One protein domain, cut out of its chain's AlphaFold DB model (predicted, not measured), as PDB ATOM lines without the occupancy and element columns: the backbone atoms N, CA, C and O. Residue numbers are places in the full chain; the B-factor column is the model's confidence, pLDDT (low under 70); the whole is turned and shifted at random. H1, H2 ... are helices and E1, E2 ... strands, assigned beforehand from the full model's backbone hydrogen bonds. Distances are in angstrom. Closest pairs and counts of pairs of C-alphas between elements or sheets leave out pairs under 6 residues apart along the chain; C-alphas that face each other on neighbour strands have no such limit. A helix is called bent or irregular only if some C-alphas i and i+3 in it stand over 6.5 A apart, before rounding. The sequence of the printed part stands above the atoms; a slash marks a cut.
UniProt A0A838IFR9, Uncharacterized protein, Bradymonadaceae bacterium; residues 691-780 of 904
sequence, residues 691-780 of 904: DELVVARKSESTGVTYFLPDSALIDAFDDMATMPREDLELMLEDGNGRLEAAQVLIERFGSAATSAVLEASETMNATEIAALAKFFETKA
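Overview. This is residues 691 to 780 of the 904 residues of an uncharacterized protein of Bradymonadaceae bacterium (UniProt A0A838IFR9). A helix, H3, runs through the core, with H2, H4 and H5 packed round it nearly along its line and the short H1 also on it; a two-stranded hairpin, E1 and E2, packs on H5 at one side, with E2 the nearer strand. H3, H4 and H5 form an up-and-down bundle, each running against the one before it. The printed part has 90 residues with two named strands, then five named helices, in the order E1 E2 H1 H2 H3 H4 H5; the sheet E1 - E2 is antiparallel and the class is mostly helix. The whole is compact and rounded, with a radius of gyration of the C-alphas of 11.6 A and spans of 31 by 29 by 25 A.

Arrangement. Start at E1, residues 694 to 698, and E2, residues 705 to 709: this hairpin is antiparallel at 146 degrees, and N 695 and O 708 are within hydrogen-bond range at 2.8 A, as are N 706 and O 697 at 2.8 A. Next find H1, residues 716 to 720, H2, residues 725 to 731, and H3, residues 738 to 749, the hub. H1 touches residues 740 to 744 of H3 alone, the closest C-alphas being Phe 717 and Glu 740 at 6.7 A. H2 and H3 form a helical hairpin and touch at a shallow tilt of 12 degrees, opposite ways, with C-alphas 728 and 741 closest at 5.4 A. H4, residues 751 to 763, makes a helical hairpin with H3; residues 753 to 757 of H4 alone touch residues 742 to 746 of H3 alone, closest at C-alphas 742 and 757, 5.5 A. H5, residues 766 to 779, touches H3 at a shallow tilt of 13 degrees, the same way, closest at C-alphas 739 and 768, 6.1 A. The closest C-alphas of E2 and H5 are Phe 707 and Ala 771, 5.2 A apart. H4 and H5 are close but not clearly touching, and H1 and H5 are apart. Every O i to N i+4 pair is within hydrogen-bond range in H1, H2, H3 and H5, but 5 of 9 in H4.

Along the chain. Find C-alpha 694 at (149.999, 249.605, 159.523), where E1 begins its 12.9 A; E2 spans 13.3 A. H1 covers 6.5 A, H2 9.9 A and H3 15.6 A. H4 runs 20.4 A and is irregular, with C-alphas 752 and 755 7.4 A apart. H5 runs 19.9 A to C-alpha 779 at (165.051, 250.332, 153.060).

Size, cuts and confidence. The two C-alphas farthest apart, Glu 692 and Pro 724, are 32.2 A apart. The printed part has no cut and no long link. The mean pLDDT of the printed part is 92.6, with residues 691 to 692 under 70.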
ATOM      1  N   ASP A 691     151.855 244.598 163.247       64.75
ATOM      2  CA  ASP A 691     152.005 244.601 161.786       64.75
ATOM      3  C   ASP A 691     150.661 244.760 161.033       64.75
ATOM      4  O   ASP A 691     150.682 245.167 159.863       64.75
ATOM      5  N   GLU A 692     149.513 244.459 161.665       67.25
ATOM      6  CA  GLU A 692     148.164 244.568 161.081       67.25
ATOM      7  C   GLU A 692     147.577 245.987 161.115       67.25
ATOM      8  O   GLU A 692     146.743 246.298 160.269       67.25
ATOM      9  N   LEU A 693     148.037 246.862 162.016       74.06
ATOM     10  CA  LEU A 693     147.537 248.245 162.159       74.06
ATOM     11  C   LEU A 693     148.251 249.257 161.244       74.06
ATOM     12  O   LEU A 693     148.025 250.463 161.340       74.06
ATOM     13  N   VAL A 694     149.144 248.776 160.377       84.88
ATOM     14  CA  VAL A 694     149.999 249.605 159.523       84.88
ATOM     15  C   VAL A 694     149.650 249.393 158.052       84.88
ATOM     16  O   VAL A 694     149.970 248.349 157.459       84.88
ATOM     17  N   VAL A 695     149.085 250.426 157.428       86.31
ATOM     18  CA  VAL A 695     148.716 250.443 156.009       86.31
ATOM     19  C   VAL A 695     149.881 250.929 155.161       86.31
ATOM     20  O   VAL A 695     150.473 251.979 155.399       86.31
ATOM     21  N   ALA A 696     150.197 250.156 154.126       91.62
ATOM     22  CA  ALA A 696     151.139 250.563 153.097       91.62
ATOM     23  C   ALA A 696     150.436 251.503 152.112       91.62
ATOM     24  O   ALA A 696     149.471 251.103 151.456       91.62
ATOM     25  N   ARG A 697     150.923 252.735 151.978       90.25
ATOM     26  CA  ARG A 697     150.416 253.705 151.005       90.25
ATOM     27  C   ARG A 697     151.540 254.156 150.089       90.25
ATOM     28  O   ARG A 697     152.615 254.533 150.540       90.25
ATOM     29  N   LYS A 698     151.304 254.098 148.783       90.75
ATOM     30  CA  LYS A 698     152.276 254.548 147.790       90.75
ATOM     31  C   LYS A 698     152.029 256.022 147.488       90.75
ATOM     32  O   LYS A 698     150.952 256.350 147.005       90.75
ATOM     33  N   SER A 699     153.010 256.880 147.756       89.56
ATOM     34  CA  SER A 699     152.946 258.282 147.334       89.56
ATOM     35  C   SER A 699     153.000 258.357 145.809       89.56
ATOM     36  O   SER A 699     153.818 257.687 145.165       89.56
ATOM     37  N   GLU A 700     152.118 259.166 145.229       83.56
ATOM     38  CA  GLU A 700     152.081 259.402 143.786       83.56
ATOM     39  C   GLU A 700     153.270 260.247 143.323       83.56
ATOM     40  O   GLU A 700     153.797 260.015 142.232       83.56
ATOM     41  N   SER A 701     153.723 261.184 144.161       81.12
ATOM     42  CA  SER A 701     154.795 262.121 143.825       81.12
ATOM     43  C   SER A 701     156.175 261.460 143.880       81.12
ATOM     44  O   SER A 701     156.963 261.587 142.939       81.12
ATOM     45  N   THR A 702     156.468 260.710 144.948       83.94
ATOM     46  CA  THR A 702     157.786 260.088 145.153       83.94
ATOM     47  C   THR A 702     157.851 258.666 144.600       83.94
ATOM     48  O   THR A 702     158.936 258.145 144.338       83.94
ATOM     49  N   GLY A 703     156.700 258.011 144.417       90.25
ATOM     50  CA  GLY A 703     156.614 256.594 144.060       90.25
ATOM     51  C   GLY A 703     157.019 255.641 145.191       90.25
ATOM     52  O   GLY A 703     157.035 254.423 144.978       90.25
ATOM     53  N   VAL A 704     157.339 256.171 146.375       91.69
ATOM     54  CA  VAL A 704     157.773 255.417 147.554       91.69
ATOM     55  C   VAL A 704     156.554 254.893 148.301       91.69
ATOM     56  O   VAL A 704     155.507 255.536 148.355       91.69
ATOM     57  N   THR A 705     156.672 253.682 148.842       93.50
ATOM     58  CA  THR A 705     155.646 253.108 149.718       93.50
ATOM     59  C   THR A 705     155.970 253.482 151.154       93.50
ATOM     60  O   THR A 705     156.959 253.004 151.703       93.50
ATOM     61  N   TYR A 706     155.143 254.347 151.724       94.19
ATOM     62  CA  TYR A 706     155.176 254.732 153.125       94.19
ATOM     63  C   TYR A 706     154.264 253.811 153.932       94.19
ATOM     64  O   TYR A 706     153.311 253.227 153.404       94.19
ATOM     65  N   PHE A 707     154.573 253.657 155.211       94.88
ATOM     66  CA  PHE A 707     153.815 252.815 156.129       94.88
ATOM     67  C   PHE A 707     153.200 253.710 157.189       94.88
ATOM     68  O   PHE A 707     153.918 254.399 157.901       94.88
ATOM     69  N   LEU A 708     151.877 253.739 157.266       92.19
ATOM     70  CA  LEU A 708     151.150 254.698 158.085       92.19
ATOM     71  C   LEU A 708     150.152 253.987 159.001       92.19
ATOM     72  O   LEU A 708     149.570 252.982 158.581       92.19
ATOM     73  N   PRO A 709     149.905 254.511 160.213       87.75
ATOM     74  CA  PRO A 709     148.712 254.170 160.973       87.75
ATOM     75  C   PRO A 709     147.456 254.502 160.155       87.75
ATOM     76  O   PRO A 709     147.471 255.431 159.343       87.75
ATOM     77  N   ASP A 710     146.355 253.785 160.391       80.00
ATOM     78  CA  ASP A 710     145.085 253.979 159.666       80.00
ATOM     79  C   ASP A 710     144.598 255.442 159.645       80.00
ATOM     80  O   ASP A 710     143.984 255.883 158.670       80.00
ATOM     81  N   SER A 711     144.914 256.208 160.691       75.69
ATOM     82  CA  SER A 711     144.504 257.601 160.870       75.69
ATOM     83  C   SER A 711     145.336 258.635 160.104       75.69
ATOM     84  O   SER A 711     144.896 259.778 159.995       75.69
ATOM     85  N   ALA A 712     146.522 258.293 159.590       78.88
ATOM     86  CA  ALA A 712     147.406 259.287 158.976       78.88
ATOM     87  C   ALA A 712     147.016 259.604 157.518       78.88
ATOM     88  O   ALA A 712     146.537 258.746 156.763       78.88
ATOM     89  N   LEU A 713     147.214 260.862 157.107       78.94
ATOM     90  CA  LEU A 713     146.884 261.376 155.771       78.94
ATOM     91  C   LEU A 713     148.117 261.346 154.855       78.94
ATOM     92  O   LEU A 713     149.227 261.625 155.292       78.94
ATOM     93  N   ILE A 714     147.929 261.003 153.574       83.31
ATOM     94  CA  ILE A 714     149.048 260.838 152.626       83.31
ATOM     95  C   ILE A 714     149.616 262.178 152.126       83.31
ATOM     96  O   ILE A 714     150.779 262.239 151.739       83.31
ATOM     97  N   ASP A 715     148.813 263.244 152.173       82.56
ATOM     98  CA  ASP A 715     149.135 264.541 151.563       82.56
ATOM     99  C   ASP A 715     150.354 265.218 152.213       82.56
ATOM    100  O   ASP A 715     151.051 265.994 151.568       82.56
ATOM    101  N   ALA A 716     150.677 264.866 153.461       84.44
ATOM    102  CA  ALA A 716     151.795 265.454 154.197       84.44
ATOM    103  C   ALA A 716     153.177 265.116 153.590       84.44
ATOM    104  O   ALA A 716     154.136 265.873 153.752       84.44
ATOM    105  N   PHE A 717     153.303 263.996 152.867       89.62
ATOM    106  CA  PHE A 717     154.587 263.555 152.306       89.62
ATOM    107  C   PHE A 717     155.069 264.411 151.138       89.62
ATOM    108  O   PHE A 717     156.278 264.550 150.949       89.62
ATOM    109  N   ASP A 718     154.147 264.973 150.359       86.38
ATOM    110  CA  ASP A 718     154.489 265.757 149.173       86.38
ATOM    111  C   ASP A 718     155.155 267.082 149.570       86.38
ATOM    112  O   ASP A 718     156.149 267.485 148.958       86.38
ATOM    113  N   ASP A 719     154.687 267.689 150.662       91.38
ATOM    114  CA  ASP A 719     155.285 268.894 151.237       91.38
ATOM    115  C   ASP A 719     156.663 268.580 151.851       91.38
ATOM    116  O   ASP A 719     157.671 269.223 151.525       91.38
ATOM    117  N   MET A 720     156.753 267.511 152.654       95.12
ATOM    118  CA  MET A 720     157.998 267.082 153.312       95.12
ATOM    119  C   MET A 720     159.088 266.612 152.337       95.12
ATOM    120  O   MET A 720     160.286 266.734 152.620       95.12
ATOM    121  N   ALA A 721     158.718 266.103 151.158       92.69
ATOM    122  CA  ALA A 721     159.670 265.619 150.159       92.69
ATOM    123  C   ALA A 721     160.638 266.709 149.668       92.69
ATOM    124  O   ALA A 721     161.733 266.386 149.194       92.69
ATOM    125  N   THR A 722     160.266 267.986 149.798       93.69
ATOM    126  CA  THR A 722     161.091 269.128 149.375       93.69
ATOM    127  C   THR A 722     161.830 269.830 150.515       93.69
ATOM    128  O   THR A 722     162.787 270.556 150.240       93.69
ATOM    129  N   MET A 723     161.471 269.560 151.776       97.19
ATOM    130  CA  MET A 723     162.073 270.202 152.953       97.19
ATOM    131  C   MET A 723     163.581 269.906 153.074       97.19
ATOM    132  O   MET A 723     164.049 268.850 152.629       97.19
ATOM    133  N   PRO A 724     164.399 270.812 153.629       97.44
ATOM    134  CA  PRO A 724     165.795 270.514 153.927       97.44
ATOM    135  C   PRO A 724     165.900 269.494 155.070       97.44
ATOM    136  O   PRO A 724     164.933 269.198 155.771       97.44
ATOM    137  N   ARG A 725     167.086 268.902 155.227       97.81
ATOM    138  CA  ARG A 725     167.311 267.841 156.214       97.81
ATOM    139  C   ARG A 725     167.077 268.346 157.636       97.81
ATOM    140  O   ARG A 725     166.499 267.631 158.440       97.81
ATOM    141  N   GLU A 726     167.549 269.552 157.916       97.81
ATOM    142  CA  GLU A 726     167.521 270.182 159.230       97.81
ATOM    143  C   GLU A 726     166.079 270.419 159.706       97.81
ATOM    144  O   GLU A 726     165.766 270.150 160.862       97.81
ATOM    145  N   ASP A 727     165.188 270.830 158.801       97.69
ATOM    146  CA  ASP A 727     163.770 271.044 159.116       97.69
ATOM    147  C   ASP A 727     163.056 269.713 159.375       97.69
ATOM    148  O   ASP A 727     162.265 269.597 160.307       97.69
ATOM    149  N   LEU A 728     163.384 268.673 158.602       97.88
ATOM    150  CA  LEU A 728     162.856 267.330 158.845       97.88
ATOM    151  C   LEU A 728     163.369 266.734 160.164       97.88
ATOM    152  O   LEU A 728     162.628 266.023 160.834       97.88
ATOM    153  N   GLU A 729     164.621 267.009 160.545       97.88
ATOM    154  CA  GLU A 729     165.163 266.616 161.853       97.88
ATOM    155  C   GLU A 729     164.454 267.357 162.994       97.88
ATOM    156  O   GLU A 729     164.163 266.737 164.011       97.88
ATOM    157  N   LEU A 730     164.093 268.632 162.813       96.88
ATOM    158  CA  LEU A 730     163.288 269.377 163.788       96.88
ATOM    159  C   LEU A 730     161.873 268.791 163.930       96.88
ATOM    160  O   LEU A 730     161.355 268.685 165.038       96.88
ATOM    161  N   MET A 731     161.266 268.348 162.825       97.38
ATOM    162  CA  MET A 731     159.954 267.687 162.843       97.38
ATOM    163  C   MET A 731     159.958 266.328 163.556       97.38
ATOM    164  O   MET A 731     158.890 265.848 163.925       97.38
ATOM    165  N   LEU A 732     161.119 265.702 163.794       97.62
ATOM    166  CA  LEU A 732     161.186 264.487 164.617       97.62
ATOM    167  C   LEU A 732     160.765 264.738 166.074       97.62
ATOM    168  O   LEU A 732     160.351 263.798 166.751       97.62
ATOM    169  N   GLU A 733     160.858 265.984 166.547       95.81
ATOM    170  CA  GLU A 733     160.425 266.394 167.889       95.81
ATOM    171  C   GLU A 733     158.911 266.680 167.963       95.81
ATOM    172  O   GLU A 733     158.361 266.779 169.061       95.81
ATOM    173  N   ASP A 734     158.223 266.794 166.819       93.62
ATOM    174  CA  ASP A 734     156.785 267.067 166.763       93.62
ATOM    175  C   ASP A 734     155.974 265.768 166.863       93.62
ATOM    176  O   ASP A 734     156.094 264.861 166.039       93.62
ATOM    177  N   GLY A 735     155.088 265.682 167.859       89.75
ATOM    178  CA  GLY A 735     154.163 264.555 167.994       89.75
ATOM    179  C   GLY A 735     153.251 264.371 166.774       89.75
ATOM    180  O   GLY A 735     152.814 263.252 166.510       89.75
ATOM    181  N   ASN A 736     153.005 265.438 166.005       88.00
ATOM    182  CA  ASN A 736     152.222 265.421 164.775       88.00
ATOM    183  C   ASN A 736     153.148 265.507 163.551       88.00
ATOM    184  O   ASN A 736     153.481 266.592 163.090       88.00
ATOM    185  N   GLY A 737     153.539 264.364 162.985       92.12
ATOM    186  CA  GLY A 737     154.314 264.326 161.734       92.12
ATOM    187  C   GLY A 737     155.721 263.741 161.852       92.12
ATOM    188  O   GLY A 737     156.385 263.549 160.832       92.12
ATOM    189  N   ARG A 738     156.198 263.417 163.062       96.69
ATOM    190  CA  ARG A 738     157.516 262.781 163.258       96.69
ATOM    191  C   ARG A 738     157.684 261.456 162.528       96.69
ATOM    192  O   ARG A 738     158.787 261.156 162.080       96.69
ATOM    193  N   LEU A 739     156.630 260.645 162.398       97.19
ATOM    194  CA  LEU A 739     156.708 259.368 161.684       97.19
ATOM    195  C   LEU A 739     156.944 259.604 160.188       97.19
ATOM    196  O   LEU A 739     157.790 258.953 159.570       97.19
ATOM    197  N   GLU A 740     156.200 260.536 159.608       96.50
ATOM    198  CA  GLU A 740     156.307 260.947 158.219       96.50
ATOM    199  C   GLU A 740     157.688 261.559 157.950       96.50
ATOM    200  O   GLU A 740     158.389 261.111 157.035       96.50
ATOM    201  N   ALA A 741     158.133 262.488 158.804       97.56
ATOM    202  CA  ALA A 741     159.463 263.090 158.741       97.56
ATOM    203  C   ALA A 741     160.571 262.031 158.846       97.56
ATOM    204  O   ALA A 741     161.498 262.026 158.032       97.56
ATOM    205  N   ALA A 742     160.446 261.069 159.767       98.12
ATOM    206  CA  ALA A 742     161.369 259.945 159.908       98.12
ATOM    207  C   ALA A 742     161.476 259.110 158.625       98.12
ATOM    208  O   ALA A 742     162.582 258.815 158.166       98.12
ATOM    209  N   GLN A 743     160.349 258.750 158.007       97.88
ATOM    210  CA  GLN A 743     160.359 257.965 156.769       97.88
ATOM    211  C   GLN A 743     160.948 258.756 155.593       97.88
ATOM    212  O   GLN A 743     161.725 258.205 154.810       97.88
ATOM    213  N   VAL A 744     160.650 260.055 155.486       97.25
ATOM    214  CA  VAL A 744     161.232 260.939 154.460       97.25
ATOM    215  C   VAL A 744     162.739 261.120 154.667       97.25
ATOM    216  O   VAL A 744     163.496 261.090 153.691       97.25
ATOM    217  N   LEU A 745     163.197 261.252 155.915       98.06
ATOM    218  CA  LEU A 745     164.615 261.358 156.257       98.06
ATOM    219  C   LEU A 745     165.396 260.119 155.816       98.06
ATOM    220  O   LEU A 745     166.435 260.238 155.163       98.06
ATOM    221  N   ILE A 746     164.883 258.928 156.130       98.00
ATOM    222  CA  ILE A 746     165.509 257.669 155.712       98.00
ATOM    223  C   ILE A 746     165.474 257.516 154.194       98.00
ATOM    224  O   ILE A 746     166.485 257.127 153.610       98.00
ATOM    225  N   GLU A 747     164.366 257.871 153.541       96.94
ATOM    226  CA  GLU A 747     164.261 257.782 152.083       96.94
ATOM    227  C   GLU A 747     165.301 258.643 151.366       96.94
ATOM    228  O   GLU A 747     165.943 258.198 150.413       96.94
ATOM    229  N   ARG A 748     165.462 259.893 151.809       96.94
ATOM    230  CA  ARG A 748     166.278 260.884 151.097       96.94
ATOM    231  C   ARG A 748     167.743 260.856 151.498       96.94
ATOM    232  O   ARG A 748     168.608 261.089 150.654       96.94
ATOM    233  N   PHE A 749     168.032 260.594 152.770       97.44
ATOM    234  CA  PHE A 749     169.378 260.730 153.329       97.44
ATOM    235  C   PHE A 749     169.986 259.396 153.783       97.44
ATOM    236  O   PHE A 749     171.181 259.351 154.088       97.44
ATOM    237  N   GLY A 750     169.210 258.304 153.783       97.00
ATOM    238  CA  GLY A 750     169.686 256.950 154.063       97.00
ATOM    239  C   GLY A 750     170.468 256.861 155.373       97.00
ATOM    240  O   GLY A 750     170.022 257.334 156.419       97.00
ATOM    241  N   SER A 751     171.681 256.301 155.303       96.56
ATOM    242  CA  SER A 751     172.545 256.079 156.472       96.56
ATOM    243  C   SER A 751     172.890 257.358 157.230       96.56
ATOM    244  O   SER A 751     173.178 257.305 158.419       96.56
ATOM    245  N   ALA A 752     172.884 258.513 156.556       97.06
ATOM    246  CA  ALA A 752     173.251 259.774 157.182       97.06
ATOM    247  C   ALA A 752     172.200 260.258 158.195       97.06
ATOM    248  O   ALA A 752     172.570 261.006 159.098       97.06
ATOM    249  N   ALA A 753     170.937 259.839 158.054       97.81
ATOM    250  CA  ALA A 753     169.835 260.196 158.953       97.81
ATOM    251  C   ALA A 753     169.419 259.058 159.904       97.81
ATOM    252  O   ALA A 753     168.669 259.296 160.846       97.81
ATOM    253  N   THR A 754     169.921 257.833 159.700       98.00
ATOM    254  CA  THR A 754     169.526 256.647 160.482       98.00
ATOM    255  C   THR A 754     169.666 256.831 161.992       98.00
ATOM    256  O   THR A 754     168.735 256.492 162.714       98.00
ATOM    257  N   SER A 755     170.777 257.398 162.471       97.56
ATOM    258  CA  SER A 755     170.991 257.596 163.913       97.56
ATOM    259  C   SER A 755     169.960 258.547 164.529       97.56
ATOM    260  O   SER A 755     169.411 258.228 165.575       97.56
ATOM    261  N   ALA A 756     169.671 259.676 163.873       97.88
ATOM    262  CA  ALA A 756     168.725 260.674 164.381       97.88
ATOM    263  C   ALA A 756     167.291 260.126 164.414       97.88
ATOM    264  O   ALA A 756     166.573 260.291 165.394       97.88
ATOM    265  N   VAL A 757     166.894 259.404 163.362       98.31
ATOM    266  CA  VAL A 757     165.565 258.786 163.275       98.31
ATOM    267  C   VAL A 757     165.373 257.698 164.334       98.31
ATOM    268  O   VAL A 757     164.311 257.620 164.946       98.31
ATOM    269  N   LEU A 758     166.386 256.856 164.562       97.75
ATOM    270  CA  LEU A 758     166.305 255.814 165.584       97.75
ATOM    271  C   LEU A 758     166.308 256.400 167.001       97.75
ATOM    272  O   LEU A 758     165.561 255.915 167.841       97.75
ATOM    273  N   GLU A 759     167.057 257.469 167.260       97.31
ATOM    274  CA  GLU A 759     167.002 258.182 168.543       97.31
ATOM    275  C   GLU A 759     165.608 258.775 168.803       97.31
ATOM    276  O   GLU A 759     165.025 258.543 169.862       97.31
ATOM    277  N   ALA A 760     165.013 259.441 167.808       97.69
ATOM    278  CA  ALA A 760     163.658 259.985 167.915       97.69
ATOM    279  C   ALA A 760     162.583 258.904 168.136       97.69
ATOM    280  O   ALA A 760     161.563 259.165 168.781       97.69
ATOM    281  N   SER A 761     162.820 257.680 167.648       97.81
ATOM    282  CA  SER A 761     161.880 256.563 167.793       97.81
ATOM    283  C   SER A 761     161.623 256.146 169.242       97.81
ATOM    284  O   SER A 761     160.600 255.525 169.510       97.81
ATOM    285  N   GLU A 762     162.482 256.532 170.192       97.19
ATOM    286  CA  GLU A 762     162.252 256.263 171.619       97.19
ATOM    287  C   GLU A 762     161.083 257.063 172.206       97.19
ATOM    288  O   GLU A 762     160.550 256.701 173.248       97.19
ATOM    289  N   THR A 763     160.652 258.130 171.530       95.69
ATOM    290  CA  THR A 763     159.486 258.935 171.938       95.69
ATOM    291  C   THR A 763     158.221 258.600 171.142       95.69
ATOM    292  O   THR A 763     157.161 259.191 171.378       95.69
ATOM    293  N   MET A 764     158.324 257.683 170.175       96.62
ATOM    294  CA  MET A 764     157.218 257.268 169.317       96.62
ATOM    295  C   MET A 764     156.308 256.268 170.034       96.62
ATOM    296  O   MET A 764     156.743 255.456 170.848       96.62
ATOM    297  N   ASN A 765     155.019 256.300 169.711       93.12
ATOM    298  CA  ASN A 765     154.070 255.310 170.199       93.12
ATOM    299  C   ASN A 765     154.255 253.956 169.477       93.12
ATOM    300  O   ASN A 765     154.924 253.848 168.448       93.12
ATOM    301  N   ALA A 766     153.613 252.899 169.986       90.25
ATOM    302  CA  ALA A 766     153.764 251.546 169.443       90.25
ATOM    303  C   ALA A 766     153.372 251.421 167.954       90.25
ATOM    304  O   ALA A 766     154.009 250.674 167.211       90.25
ATOM    305  N   THR A 767     152.351 252.161 167.498       89.38
ATOM    306  CA  THR A 767     151.917 252.130 166.089       89.38
ATOM    307  C   THR A 767     152.906 252.829 165.159       89.38
ATOM    308  O   THR A 767     153.191 252.318 164.075       89.38
ATOM    309  N   GLU A 768     153.496 253.942 165.601       95.56
ATOM    310  CA  GLU A 768     154.563 254.652 164.894       95.56
ATOM    311  C   GLU A 768     155.826 253.780 164.794       95.56
ATOM    312  O   GLU A 768     156.377 253.626 163.705       95.56
ATOM    313  N   ILE A 769     156.235 253.130 165.892       96.31
ATOM    314  CA  ILE A 769     157.386 252.210 165.922       96.31
ATOM    315  C   ILE A 769     157.178 251.040 164.951       96.31
ATOM    316  O   ILE A 769     158.084 250.706 164.184       96.31
ATOM    317  N   ALA A 770     155.993 250.419 164.948       93.25
ATOM    318  CA  ALA A 770     155.677 249.316 164.039       93.25
ATOM    319  C   ALA A 770     155.710 249.760 162.566       93.25
ATOM    320  O   ALA A 770     156.286 249.072 161.714       93.25
ATOM    321  N   ALA A 771     155.145 250.933 162.271       95.38
ATOM    322  CA  ALA A 771     155.154 251.519 160.938       95.38
ATOM    323  C   ALA A 771     156.578 251.833 160.457       95.38
ATOM    324  O   ALA A 771     156.968 251.437 159.353       95.38
ATOM    325  N   LEU A 772     157.383 252.460 161.316       97.56
ATOM    326  CA  LEU A 772     158.773 252.788 161.029       97.56
ATOM    327  C   LEU A 772     159.629 251.525 160.858       97.56
ATOM    328  O   LEU A 772     160.419 251.449 159.919       97.56
ATOM    329  N   ALA A 773     159.432 250.494 161.684       96.88
ATOM    330  CA  ALA A 773     160.125 249.214 161.542       96.88
ATOM    331  C   ALA A 773     159.871 248.566 160.175       96.88
ATOM    332  O   ALA A 773     160.814 248.136 159.507       96.88
ATOM    333  N   LYS A 774     158.613 248.548 159.724       96.06
ATOM    334  CA  LYS A 774     158.220 248.024 158.409       96.06
ATOM    335  C   LYS A 774     158.815 248.851 157.267       96.06
ATOM    336  O   LYS A 774     159.283 248.287 156.281       96.06
ATOM    337  N   PHE A 775     158.881 250.173 157.426       97.19
ATOM    338  CA  PHE A 775     159.569 251.044 156.474       97.19
ATOM    339  C   PHE A 775     161.063 250.702 156.372       97.19
ATOM    340  O   PHE A 775     161.566 250.456 155.272       97.19
ATOM    341  N   PHE A 776     161.752 250.580 157.508       97.69
ATOM    342  CA  PHE A 776     163.159 250.183 157.557       97.69
ATOM    343  C   PHE A 776     163.413 248.798 156.946       97.69
ATOM    344  O   PHE A 776     164.413 248.640 156.253       97.69
ATOM    345  N   GLU A 777     162.518 247.817 157.114       96.94
ATOM    346  CA  GLU A 777     162.630 246.510 156.439       96.94
ATOM    347  C   GLU A 777     162.719 246.654 154.910       96.94
ATOM    348  O   GLU A 777     163.466 245.915 154.267       96.94
ATOM    349  N   THR A 778     162.013 247.629 154.322       96.25
ATOM    350  CA  THR A 778     162.055 247.889 152.871       96.25
ATOM    351  C   THR A 778     163.267 248.703 152.415       96.25
ATOM    352  O   THR A 778     163.604 248.681 151.230       96.25
ATOM    353  N   LYS A 779     163.928 249.416 153.336       96.56
ATOM    354  CA  LYS A 779     165.051 250.332 153.060       96.56
ATOM    355  C   LYS A 779     166.374 249.880 153.662       96.56
ATOM    356  O   LYS A 779     167.350 250.620 153.636       96.56
ATOM    357  N   ALA A 780     166.427 248.662 154.186       94.50
ATOM    358  CA  ALA A 780     167.583 248.177 154.920       94.50
ATOM    359  C   ALA A 780     168.843 248.042 154.037       94.50
ATOM    360  O   ALA A 780     169.964 248.121 154.547       94.50
TER     361      ALA A 780